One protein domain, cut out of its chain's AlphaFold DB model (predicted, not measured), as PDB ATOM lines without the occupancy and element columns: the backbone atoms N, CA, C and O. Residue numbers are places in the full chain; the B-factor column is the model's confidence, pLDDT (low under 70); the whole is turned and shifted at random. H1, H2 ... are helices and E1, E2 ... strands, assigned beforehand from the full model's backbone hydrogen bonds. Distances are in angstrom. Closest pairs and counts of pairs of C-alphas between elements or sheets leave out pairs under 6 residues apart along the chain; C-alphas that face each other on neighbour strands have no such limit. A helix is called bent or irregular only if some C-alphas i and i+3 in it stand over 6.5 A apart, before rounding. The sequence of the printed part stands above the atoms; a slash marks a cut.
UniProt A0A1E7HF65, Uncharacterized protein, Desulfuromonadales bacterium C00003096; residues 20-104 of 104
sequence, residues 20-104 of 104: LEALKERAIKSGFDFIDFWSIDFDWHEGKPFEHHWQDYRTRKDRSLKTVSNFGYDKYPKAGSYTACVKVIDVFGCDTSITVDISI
ATOM      1  N   LEU A  20     -58.365 -27.407  53.942       92.06
ATOM      2  CA  LEU A  20     -57.275 -26.640  54.532       92.06
ATOM      3  C   LEU A  20     -55.898 -27.278  54.313       92.06
ATOM      4  O   LEU A  20     -54.976 -26.595  53.877       92.06
ATOM      5  N   GLU A  21     -55.749 -28.575  54.587       92.62
ATOM      6  CA  GLU A  21     -54.449 -29.247  54.460       92.62
ATOM      7  C   GLU A  21     -53.980 -29.316  53.002       92.62
ATOM      8  O   GLU A  21     -52.836 -28.975  52.704       92.62
ATOM      9  N   ALA A  22     -54.883 -29.623  52.068       93.25
ATOM     10  CA  ALA A  22     -54.558 -29.641  50.642       93.25
ATOM     11  C   ALA A  22     -54.145 -28.249  50.123       93.25
ATOM     12  O   ALA A  22     -53.216 -28.127  49.320       93.25
ATOM     13  N   LEU A  23     -54.806 -27.182  50.591       93.44
ATOM     14  CA  LEU A  23     -54.438 -25.814  50.220       93.44
ATOM     15  C   LEU A  23     -53.122 -25.365  50.863       93.44
ATOM     16  O   LEU A  23     -52.343 -24.695  50.186       93.44
ATOM     17  N   LYS A  24     -52.822 -25.774  52.102       93.25
ATOM     18  CA  LYS A  24     -51.513 -25.531  52.737       93.25
ATOM     19  C   LYS A  24     -50.379 -26.178  51.949       93.25
ATOM     20  O   LYS A  24     -49.402 -25.506  51.622       93.25
ATOM     21  N   GLU A  25     -50.513 -27.456  51.598       95.00
ATOM     22  CA  GLU A  25     -49.512 -28.168  50.793       95.00
ATOM     23  C   GLU A  25     -49.297 -27.486  49.437       95.00
ATOM     24  O   GLU A  25     -48.161 -27.270  49.000       95.00
ATOM     25  N   ARG A  26     -50.391 -27.080  48.780       94.88
ATOM     26  CA  ARG A  26     -50.318 -26.353  47.510       94.88
ATOM     27  C   ARG A  26     -49.663 -24.983  47.668       94.88
ATOM     28  O   ARG A  26     -48.869 -24.614  46.807       94.88
ATOM     29  N   ALA A  27     -49.960 -24.240  48.731       94.88
ATOM     30  CA  ALA A  27     -49.357 -22.937  49.000       94.88
ATOM     31  C   ALA A  27     -47.840 -23.032  49.202       94.88
ATOM     32  O   ALA A  27     -47.097 -22.206  48.680       94.88
ATOM     33  N   ILE A  28     -47.364 -24.078  49.882       94.50
ATOM     34  CA  ILE A  28     -45.926 -24.329  50.049       94.50
ATOM     35  C   ILE A  28     -45.255 -24.596  48.692       94.50
ATOM     36  O   ILE A  28     -44.151 -24.120  48.440       94.50
ATOM     37  N   LYS A  29     -45.918 -25.347  47.806       95.31
ATOM     38  CA  LYS A  29     -45.366 -25.721  46.494       95.31
ATOM     39  C   LYS A  29     -45.453 -24.604  45.446       95.31
ATOM     40  O   LYS A  29     -44.532 -24.446  44.649       95.31
ATOM     41  N   SER A  30     -46.561 -23.867  45.432       94.50
ATOM     42  CA  SER A  30     -46.952 -22.944  44.359       94.50
ATOM     43  C   SER A  30     -47.661 -21.698  44.905       94.50
ATOM     44  O   SER A  30     -48.693 -21.283  44.386       94.50
ATOM     45  N   GLY A  31     -47.118 -21.085  45.957       95.38
ATOM     46  CA  GLY A  31     -47.745 -19.955  46.649       95.38
ATOM     47  C   GLY A  31     -48.156 -18.789  45.747       95.38
ATOM     48  O   GLY A  31     -49.241 -18.243  45.906       95.38
ATOM     49  N   PHE A  32     -47.361 -18.449  44.730       96.56
ATOM     50  CA  PHE A  32     -47.684 -17.344  43.815       96.56
ATOM     51  C   PHE A  32     -48.947 -17.563  42.975       96.56
ATOM     52  O   PHE A  32     -49.506 -16.587  42.473       96.56
ATOM     53  N   ASP A  33     -49.433 -18.800  42.838       94.94
ATOM     54  CA  ASP A  33     -50.721 -19.083  42.188       94.94
ATOM     55  C   ASP A  33     -51.905 -18.489  42.954       94.94
ATOM     56  O   ASP A  33     -52.974 -18.313  42.375       94.94
ATOM     57  N   PHE A  34     -51.717 -18.187  44.240       95.50
ATOM     58  CA  PHE A  34     -52.729 -17.575  45.089       95.50
ATOM     59  C   PHE A  34     -52.713 -16.048  45.039       95.50
ATOM     60  O   PHE A  34     -53.548 -15.437  45.690       95.50
ATOM     61  N   ILE A  35     -51.798 -15.418  44.299       96.75
ATOM     62  CA  ILE A  35     -51.746 -13.957  44.183       96.75
ATOM     63  C   ILE A  35     -52.590 -13.507  42.993       96.75
ATOM     64  O   ILE A  35     -52.276 -13.861  41.852       96.75
ATOM     65  N   ASP A  36     -53.596 -12.674  43.257       95.94
ATOM     66  CA  ASP A  36     -54.397 -12.019  42.220       95.94
ATOM     67  C   ASP A  36     -53.867 -10.621  41.883       95.94
ATOM     68  O   ASP A  36     -53.872 -10.232  40.714       95.94
ATOM     69  N   PHE A  37     -53.361  -9.884  42.874       97.69
ATOM     70  CA  PHE A  37     -52.804  -8.542  42.701       97.69
ATOM     71  C   PHE A  37     -51.604  -8.341  43.624       97.69
ATOM     72  O   PHE A  37     -51.622  -8.766  44.778       97.69
ATOM     73  N   TRP A  38     -50.581  -7.635  43.153       98.25
ATOM     74  CA  TRP A  38     -49.576  -7.073  44.043       98.25
ATOM     75  C   TRP A  38     -49.047  -5.736  43.542       98.25
ATOM     76  O   TRP A  38     -49.107  -5.414  42.355       98.25
ATOM     77  N   SER A  39     -48.547  -4.935  44.474       98.56
ATOM     78  CA  SER A  39     -48.068  -3.588  44.214       98.56
ATOM     79  C   SER A  39     -46.937  -3.208  45.154       98.56
ATOM     80  O   SER A  39     -46.797  -3.763  46.244       98.56
ATOM     81  N   ILE A  40     -46.127  -2.259  44.703       98.44
ATOM     82  CA  ILE A  40     -44.998  -1.715  45.433       98.44
ATOM     83  C   ILE A  40     -45.200  -0.213  45.566       98.44
ATOM     84  O   ILE A  40     -45.420   0.473  44.565       98.44
ATOM     85  N   ASP A  41     -45.043   0.266  46.790       98.06
ATOM     86  CA  ASP A  41     -44.756   1.653  47.105       98.06
ATOM     87  C   ASP A  41     -43.260   1.774  47.410       98.06
ATOM     88  O   ASP A  41     -42.780   1.205  48.388       98.06
ATOM     89  N   PHE A  42     -42.501   2.441  46.540       96.94
ATOM     90  CA  PHE A  42     -41.048   2.577  46.691       96.94
ATOM     91  C   PHE A  42     -40.635   3.701  47.657       96.94
ATOM     92  O   PHE A  42     -39.468   3.734  48.047       96.94
ATOM     93  N   ASP A  43     -41.555   4.591  48.037       95.31
ATOM     94  CA  ASP A  43     -41.306   5.732  48.932       95.31
ATOM     95  C   ASP A  43     -42.297   5.704  50.101       95.31
ATOM     96  O   ASP A  43     -43.019   6.658  50.395       95.31
ATOM     97  N   TRP A  44     -42.395   4.532  50.729       97.50
ATOM     98  CA  TRP A  44     -43.418   4.286  51.727       97.50
ATOM     99  C   TRP A  44     -43.086   4.984  53.048       97.50
ATOM    100  O   TRP A  44     -41.973   4.893  53.577       97.50
ATOM    101  N   HIS A  45     -44.104   5.609  53.636       96.12
ATOM    102  CA  HIS A  45     -44.021   6.248  54.942       96.12
ATOM    103  C   HIS A  45     -45.216   5.873  55.818       96.12
ATOM    104  O   HIS A  45     -46.371   5.908  55.384       96.12
ATOM    105  N   GLU A  46     -44.949   5.585  57.091       94.94
ATOM    106  CA  GLU A  46     -46.001   5.316  58.068       94.94
ATOM    107  C   GLU A  46     -46.975   6.504  58.180       94.94
ATOM    108  O   GLU A  46     -46.582   7.674  58.204       94.94
ATOM    109  N   GLY A  47     -48.276   6.205  58.218       95.12
ATOM    110  CA  GLY A  47     -49.333   7.215  58.307       95.12
ATOM    111  C   GLY A  47     -49.599   7.998  57.014       95.12
ATOM    112  O   GLY A  47     -50.451   8.891  57.018       95.12
ATOM    113  N   LYS A  48     -48.917   7.685  55.905       97.06
ATOM    114  CA  LYS A  48     -49.226   8.227  54.574       97.06
ATOM    115  C   LYS A  48     -50.065   7.243  53.749       97.06
ATOM    116  O   LYS A  48     -50.024   6.037  54.002       97.06
ATOM    117  N   PRO A  49     -50.860   7.736  52.780       97.19
ATOM    118  CA  PRO A  49     -51.512   6.868  51.808       97.19
ATOM    119  C   PRO A  49     -50.486   6.014  51.061       97.19
ATOM    120  O   PRO A  49     -49.408   6.497  50.739       97.19
ATOM    121  N   PHE A  50     -50.844   4.764  50.772       97.75
ATOM    122  CA  PHE A  50     -50.012   3.871  49.967       97.75
ATOM    123  C   PHE A  50     -50.041   4.310  48.500       97.75
ATOM    124  O   PHE A  50     -51.121   4.387  47.905       97.75
ATOM    125  N   GLU A  51     -48.873   4.544  47.909       96.75
ATOM    126  CA  GLU A  51     -48.751   4.910  46.501       96.75
ATOM    127  C   GLU A  51     -48.390   3.696  45.642       96.75
ATOM    128  O   GLU A  51     -47.348   3.065  45.795       96.75
ATOM    129  N   HIS A  52     -49.256   3.380  44.679       97.06
ATOM    130  CA  HIS A  52     -49.072   2.266  43.749       97.06
ATOM    131  C   HIS A  52     -48.064   2.613  42.642       97.06
ATOM    132  O   HIS A  52     -48.415   2.692  41.464       97.06
ATOM    133  N   HIS A  53     -46.803   2.829  43.015       97.12
ATOM    134  CA  HIS A  53     -45.724   3.159  42.084       97.12
ATOM    135  C   HIS A  53     -45.569   2.102  40.983       97.12
ATOM    136  O   HIS A  53     -45.375   2.429  39.812       97.12
ATOM    137  N   TRP A  54     -45.690   0.829  41.353       98.06
ATOM    138  CA  TRP A  54     -45.733  -0.289  40.419       98.06
ATOM    139  C   TRP A  54     -46.771  -1.313  40.876       98.06
ATOM    140  O   TRP A  54     -46.986  -1.490  42.077       98.06
ATOM    141  N   GLN A  55     -47.417  -1.998  39.935       98.12
ATOM    142  CA  GLN A  55     -48.373  -3.062  40.232       98.12
ATOM    143  C   GLN A  55     -48.461  -4.072  39.090       98.12
ATOM    144  O   GLN A  55     -48.258  -3.719  37.925       98.12
ATOM    145  N   ASP A  56     -48.831  -5.303  39.427       98.06
ATOM    146  CA  ASP A  56     -49.208  -6.332  38.467       98.06
ATOM    147  C   ASP A  56     -50.347  -7.189  39.019       98.06
ATOM    148  O   ASP A  56     -50.498  -7.352  40.233       98.06
ATOM    149  N   TYR A  57     -51.185  -7.701  38.123       97.19
ATOM    150  CA  TYR A  57     -52.393  -8.417  38.507       97.19
ATOM    151  C   TYR A  57     -52.855  -9.391  37.435       97.19
ATOM    152  O   TYR A  57     -52.708  -9.163  36.234       97.19
ATOM    153  N   ARG A  58     -53.480 -10.476  37.885       95.50
ATOM    154  CA  ARG A  58     -54.072 -11.470  36.996       95.50
ATOM    155  C   ARG A  58     -55.403 -10.957  36.471       95.50
ATOM    156  O   ARG A  58     -56.205 -10.348  37.177       95.50
ATOM    157  N   THR A  59     -55.690 -11.276  35.219       92.06
ATOM    158  CA  THR A  59     -57.005 -11.069  34.614       92.06
ATOM    159  C   THR A  59     -57.622 -12.407  34.228       92.06
ATOM    160  O   THR A  59     -56.977 -13.453  34.215       92.06
ATOM    161  N   ARG A  60     -58.907 -12.402  33.860       89.31
ATOM    162  CA  ARG A  60     -59.552 -13.619  33.337       89.31
ATOM    163  C   ARG A  60     -58.920 -14.106  32.029       89.31
ATOM    164  O   ARG A  60     -58.994 -15.297  31.747       89.31
ATOM    165  N   LYS A  61     -58.365 -13.190  31.225       93.69
ATOM    166  CA  LYS A  61     -57.762 -13.485  29.915       93.69
ATOM    167  C   LYS A  61     -56.289 -13.859  30.041       93.69
ATOM    168  O   LYS A  61     -55.856 -14.816  29.415       93.69
ATOM    169  N   ASP A  62     -55.556 -13.109  30.852       92.19
ATOM    170  CA  ASP A  62     -54.147 -13.335  31.133       92.19
ATOM    171  C   ASP A  62     -53.980 -13.710  32.599       92.19
ATOM    172  O   ASP A  62     -54.172 -12.895  33.501       92.19
ATOM    173  N   ARG A  63     -53.653 -14.981  32.812       91.44
ATOM    174  CA  ARG A  63     -53.393 -15.530  34.133       91.44
ATOM    175  C   ARG A  63     -51.930 -15.381  34.522       91.44
ATOM    176  O   ARG A  63     -51.594 -15.897  35.570       91.44
ATOM    177  N   SER A  64     -51.051 -14.783  33.726       94.38
ATOM    178  CA  SER A  64     -49.656 -14.587  34.122       94.38
ATOM    179  C   SER A  64     -49.534 -13.556  35.250       94.38
ATOM    180  O   SER A  64     -50.423 -12.734  35.461       94.38
ATOM    181  N   LEU A  65     -48.453 -13.657  36.024       96.31
ATOM    182  CA  LEU A  65     -48.110 -12.696  37.064       96.31
ATOM    183  C   LEU A  65     -46.590 -12.570  37.117       96.31
ATOM    184  O   LEU A  65     -45.880 -13.568  37.272       96.31
ATOM    185  N   LYS A  66     -46.079 -11.349  36.998       97.12
ATOM    186  CA  LYS A  66     -44.668 -11.054  37.213       97.12
ATOM    187  C   LYS A  66     -44.354 -11.201  38.691       97.12
ATOM    188  O   LYS A  66     -45.031 -10.637  39.543       97.12
ATOM    189  N   THR A  67     -43.280 -11.921  38.986       96.69
ATOM    190  CA  THR A  67     -42.751 -12.078  40.350       96.69
ATOM    191  C   THR A  67     -41.573 -11.149  40.626       96.69
ATOM    192  O   THR A  67     -41.022 -11.153  41.722       96.69
ATOM    193  N   VAL A  68     -41.181 -10.349  39.636       97.50
ATOM    194  CA  VAL A  68     -40.165  -9.301  39.738       97.50
ATOM    195  C   VAL A  68     -40.767  -8.042  39.142       97.50
ATOM    196  O   VAL A  68     -41.347  -8.098  38.053       97.50
ATOM    197  N   SER A  69     -40.638  -6.917  39.840       97.19
ATOM    198  CA  SER A  69     -41.009  -5.637  39.258       97.19
ATOM    199  C   SER A  69     -40.112  -5.302  38.073       97.19
ATOM    200  O   SER A  69     -39.013  -5.828  37.915       97.19
ATOM    201  N   ASN A  70     -40.602  -4.418  37.217       94.69
ATOM    202  CA  ASN A  70     -39.843  -3.889  36.090       94.69
ATOM    203  C   ASN A  70     -40.029  -2.375  35.984       94.69
ATOM    204  O   ASN A  70     -40.195  -1.837  34.889       94.69
ATOM    205  N   PHE A  71     -40.090  -1.713  37.138       92.31
ATOM    206  CA  PHE A  71     -40.287  -0.270  37.216       92.31
ATOM    207  C   PHE A  71     -38.971   0.474  37.012       92.31
ATOM    208  O   PHE A  71     -38.974   1.572  36.466       92.31
ATOM    209  N   GLY A  72     -37.850  -0.121  37.440       88.75
ATOM    210  CA  GLY A  72     -36.553   0.539  37.368       88.75
ATOM    211  C   GLY A  72     -36.487   1.796  38.239       88.75
ATOM    212  O   GLY A  72     -35.898   2.780  37.817       88.75
ATOM    213  N   TYR A  73     -37.059   1.767  39.451       88.06
ATOM    214  CA  TYR A  73     -37.172   2.952  40.315       88.06
ATOM    215  C   TYR A  73     -35.806   3.617  40.557       88.06
ATOM    216  O   TYR A  73     -34.895   2.965  41.078       88.06
ATOM    217  N   ASP A  74     -35.667   4.891  40.191       86.81
ATOM    218  CA  ASP A  74     -34.418   5.666  40.213       86.81
ATOM    219  C   ASP A  74     -34.547   7.017  40.942       86.81
ATOM    220  O   ASP A  74     -33.603   7.802  40.979       86.81
ATOM    221  N   LYS A  75     -35.701   7.285  41.564       87.25
ATOM    222  CA  LYS A  75     -36.020   8.588  42.172       87.25
ATOM    223  C   LYS A  75     -35.455   8.798  43.577       87.25
ATOM    224  O   LYS A  75     -35.756   9.812  44.204       87.25
ATOM    225  N   TYR A  76     -34.637   7.877  44.084       89.25
ATOM    226  CA  TYR A  76     -33.998   8.052  45.384       89.25
ATOM    227  C   TYR A  76     -32.963   9.185  45.315       89.25
ATOM    228  O   TYR A  76     -32.009   9.099  44.541       89.25
ATOM    229  N   PRO A  77     -33.122  10.265  46.102       86.19
ATOM    230  CA  PRO A  77     -32.368  11.499  45.893       86.19
ATOM    231  C   PRO A  77     -30.880  11.383  46.246       86.19
ATOM    232  O   PRO A  77     -30.063  12.118  45.689       86.19
ATOM    233  N   LYS A  78     -30.521  10.524  47.208       90.69
ATOM    234  CA  LYS A  78     -29.146  10.345  47.709       90.69
ATOM    235  C   LYS A  78     -28.900   8.901  48.152       90.69
ATOM    236  O   LYS A  78     -29.850   8.178  48.436       90.69
ATOM    237  N   ALA A  79     -27.631   8.518  48.277       91.88
ATOM    238  CA  ALA A  79     -27.258   7.297  48.990       91.88
ATOM    239  C   ALA A  79     -27.806   7.336  50.426       91.88
ATOM    240  O   ALA A  79     -27.789   8.392  51.070       91.88
ATOM    241  N   GLY A  80     -28.321   6.210  50.907       92.69
ATOM    242  CA  GLY A  80     -29.020   6.141  52.186       92.69
ATOM    243  C   GLY A  80     -29.981   4.963  52.306       92.69
ATOM    244  O   GLY A  80     -30.080   4.115  51.417       92.69
ATOM    245  N   SER A  81     -30.682   4.929  53.440       93.88
ATOM    246  CA  SER A  81     -31.694   3.921  53.753       93.88
ATOM    247  C   SER A  81     -33.092   4.453  53.457       93.88
ATOM    248  O   SER A  81     -33.454   5.541  53.902       93.88
ATOM    249  N   TYR A  82     -33.867   3.657  52.737       95.19
ATOM    250  CA  TYR A  82     -35.252   3.920  52.370       95.19
ATOM    251  C   TYR A  82     -36.105   2.707  52.722       95.19
ATOM    252  O   TYR A  82     -35.585   1.606  52.902       95.19
ATOM    253  N   THR A  83     -37.418   2.895  52.774       96.94
ATOM    254  CA  THR A  83     -38.360   1.806  53.017       96.94
ATOM    255  C   THR A  83     -39.352   1.755  51.870       96.94
ATOM    256  O   THR A  83     -40.050   2.725  51.591       96.94
ATOM    257  N   ALA A  84     -39.419   0.606  51.209       97.50
ATOM    258  CA  ALA A  84     -40.525   0.285  50.326       97.50
ATOM    259  C   ALA A  84     -41.568  -0.538  51.080       97.50
ATOM    260  O   ALA A  84     -41.260  -1.213  52.062       97.50
ATOM    261  N   CYS A  85     -42.799  -0.538  50.592       98.19
ATOM    262  CA  CYS A  85     -43.848  -1.423  51.067       98.19
ATOM    263  C   CYS A  85     -44.401  -2.234  49.901       98.19
ATOM    264  O   CYS A  85     -44.758  -1.701  48.851       98.19
ATOM    265  N   VAL A  86     -44.463  -3.547  50.091       98.25
ATOM    266  CA  VAL A  86     -45.058  -4.488  49.149       98.25
ATOM    267  C   VAL A  86     -46.424  -4.870  49.680       98.25
ATOM    268  O   VAL A  86     -46.543  -5.328  50.814       98.25
ATOM    269  N   LYS A  87     -47.452  -4.717  48.851       98.19
ATOM    270  CA  LYS A  87     -48.820  -5.144  49.135       98.19
ATOM    271  C   LYS A  87     -49.209  -6.268  48.189       98.19
ATOM    272  O   LYS A  87     -49.040  -6.133  46.982       98.19
ATOM    273  N   VAL A  88     -49.764  -7.342  48.731       98.06
ATOM    274  CA  VAL A  88     -50.294  -8.492  47.996       98.06
ATOM    275  C   VAL A  88     -51.760  -8.674  48.375       98.06
ATOM    276  O   VAL A  88     -52.106  -8.545  49.544       98.06
ATOM    277  N   ILE A  89     -52.604  -8.969  47.391       96.81
ATOM    278  CA  ILE A  89     -53.988  -9.407  47.579       96.81
ATOM    279  C   ILE A  89     -54.096 -10.813  46.998       96.81
ATOM    280  O   ILE A  89     -53.759 -11.041  45.827       96.81
ATOM    281  N   ASP A  90     -54.530 -11.754  47.829       94.94
ATOM    282  CA  ASP A  90     -54.710 -13.139  47.416       94.94
ATOM    283  C   ASP A  90     -56.088 -13.415  46.796       94.94
ATOM    284  O   ASP A  90     -56.988 -12.574  46.795       94.94
ATOM    285  N   VAL A  91     -56.246 -14.621  46.255       93.06
ATOM    286  CA  VAL A  91     -57.494 -15.117  45.646       93.06
ATOM    287  C   VAL A  91     -58.670 -15.214  46.625       93.06
ATOM    288  O   VAL A  91     -59.808 -15.385  46.189       93.06
ATOM    289  N   PHE A  92     -58.416 -15.134  47.933       92.88
ATOM    290  CA  PHE A  92     -59.448 -15.072  48.968       92.88
ATOM    291  C   PHE A  92     -59.821 -13.622  49.311       92.88
ATOM    292  O   PHE A  92     -60.718 -13.388  50.112       92.88
ATOM    293  N   GLY A  93     -59.167 -12.637  48.686       92.62
ATOM    294  CA  GLY A  93     -59.391 -11.214  48.921       92.62
ATOM    295  C   GLY A  93     -58.693 -10.679  50.170       92.62
ATOM    296  O   GLY A  93     -58.921  -9.526  50.530       92.62
ATOM    297  N   CYS A  94     -57.845 -11.481  50.819       94.50
ATOM    298  CA  CYS A  94     -57.061 -11.036  51.964       94.50
ATOM    299  C   CYS A  94     -55.878 -10.189  51.491       94.50
ATOM    300  O   CYS A  94     -55.149 -10.574  50.572       94.50
ATOM    301  N   ASP A  95     -55.671  -9.043  52.142       94.56
ATOM    302  CA  ASP A  95     -54.511  -8.198  51.907       94.56
ATOM    303  C   ASP A  95     -53.377  -8.514  52.889       94.56
ATOM    304  O   ASP A  95     -53.576  -8.831  54.061       94.56
ATOM    305  N   THR A  96     -52.147  -8.475  52.391       95.00
ATOM    306  CA  THR A  96     -50.932  -8.626  53.190       95.00
ATOM    307  C   THR A  96     -49.930  -7.578  52.743       95.00
ATOM    308  O   THR A  96     -49.641  -7.453  51.552       95.00
ATOM    309  N   SER A  97     -49.374  -6.841  53.701       96.31
ATOM    310  CA  SER A  97     -48.337  -5.849  53.440       96.31
ATOM    311  C   SER A  97     -47.082  -6.127  54.252       96.31
ATOM    312  O   SER A  97     -47.161  -6.455  55.433       96.31
ATOM    313  N   ILE A  98     -45.926  -5.980  53.608       96.69
ATOM    314  CA  ILE A  98     -44.613  -6.053  54.251       96.69
ATOM    315  C   ILE A  98     -43.772  -4.849  53.847       96.69
ATOM    316  O   ILE A  98     -43.814  -4.406  52.699       96.69
ATOM    317  N   THR A  99     -42.979  -4.339  54.781       97.62
ATOM    318  CA  THR A  99     -41.958  -3.335  54.489       97.62
ATOM    319  C   THR A  99     -40.655  -4.011  54.084       97.62
ATOM    320  O   THR A  99     -40.323  -5.099  54.555       97.62
ATOM    321  N   VAL A 100     -39.914  -3.363  53.194       96.56
ATOM    322  CA  VAL A 100     -38.625  -3.816  52.682       96.56
ATOM    323  C   VAL A 100     -37.638  -2.669  52.820       96.56
ATOM    324  O   VAL A 100     -37.859  -1.591  52.264       96.56
ATOM    325  N   ASP A 101     -36.547  -2.914  53.536       95.69
ATOM    326  CA  ASP A 101     -35.462  -1.947  53.652       95.69
ATOM    327  C   ASP A 101     -34.637  -1.920  52.367       95.69
ATOM    328  O   ASP A 101     -34.228  -2.949  51.824       95.69
ATOM    329  N   ILE A 102     -34.377  -0.711  51.891       93.19
ATOM    330  CA  ILE A 102     -33.633  -0.431  50.676       93.19
ATOM    331  C   ILE A 102     -32.395   0.366  51.059       93.19
ATOM    332  O   ILE A 102     -32.487   1.395  51.720       93.19
ATOM    333  N   SER A 103     -31.229  -0.107  50.630       91.56
ATOM    334  CA  SER A 103     -29.958   0.602  50.790       91.56
ATOM    335  C   SER A 103     -29.389   0.924  49.414       91.56
ATOM    336  O   SER A 103     -29.201   0.014  48.605       91.56
ATOM    337  N   ILE A 104     -29.151   2.213  49.164       86.69
ATOM    338  CA  ILE A 104     -28.510   2.747  47.950       86.69
ATOM    339  C   ILE A 104     -27.173   3.373  48.300       86.69
ATOM    340  O   ILE A 104     -27.130   4.113  49.311       86.69
TER     341      ILE A 104
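AT A GLANCE: This is residues 20 to 104 of the 104 residues of an uncharacterized protein of Desulfuromonadales bacterium C00003096 (UniProt A0A1E7HF65). This is one twisted wall of four antiparallel strands, with helix H1 at one end of it, only grazing the sheet. Two long links without named elements join its strands, and the larger, residues 58 to 80, runs from the end of E2 back along the length of the sheet to the start of E3. The printed part has 85 residues, with one named helix and four named strands in the order H1, E1, E2, E3, E4 along the chain; the sheet's order is E2, E1, E3, E4, and the class is mixed, helices and strands, with 45 residues in named elements. The whole is loose, with a radius of gyration of the C-alphas of 14.9 A, and elongated, spanning 47 by 27 by 23 A.

IN THESE COORDINATES: Find C-alpha 20 at (-57.275, -26.640, 54.532); from there H1 runs through residues 20 to 34, 13.9 A. It is irregular: C-alphas 29 and 32 are 9.1 A apart. E1 follows as residues 35 to 41, 17.4 A, and E2 is residues 54 to 57. Look for E3 at residues 81 to 90, 29.3 A, and E4 at residues 95 to 103, 26.1 A, ending at C-alpha 103 at (-29.958, 0.602, 50.790).

HOW THE PARTS SIT: H1 grazes the sheet with residues 31 to 34; its closest C-alphas to E3 are Phe 34 and Asp 90, 5.4 A. In H1, 8 of 11 O i to N i+4 pairs are within hydrogen-bond range. Inner strands E1 and E3 are antiparallel at 160 degrees, with N 39 and O 87 at 2.8 A. Edge strand E2 forms a hairpin with E1, with N 38 and O 56 at 2.9 A. Edge strand E4 forms a hairpin with E3, with N 84 and O 100 at 2.9 A. E2 and E4 are apart.

THE WHOLE: The C-alphas farthest apart are Glu 21 and Lys 78, 47.5 A. The printed part has no cut; the links E1 to E2 and E2 to E3 are long. No printed residue is under 70 in pLDDT.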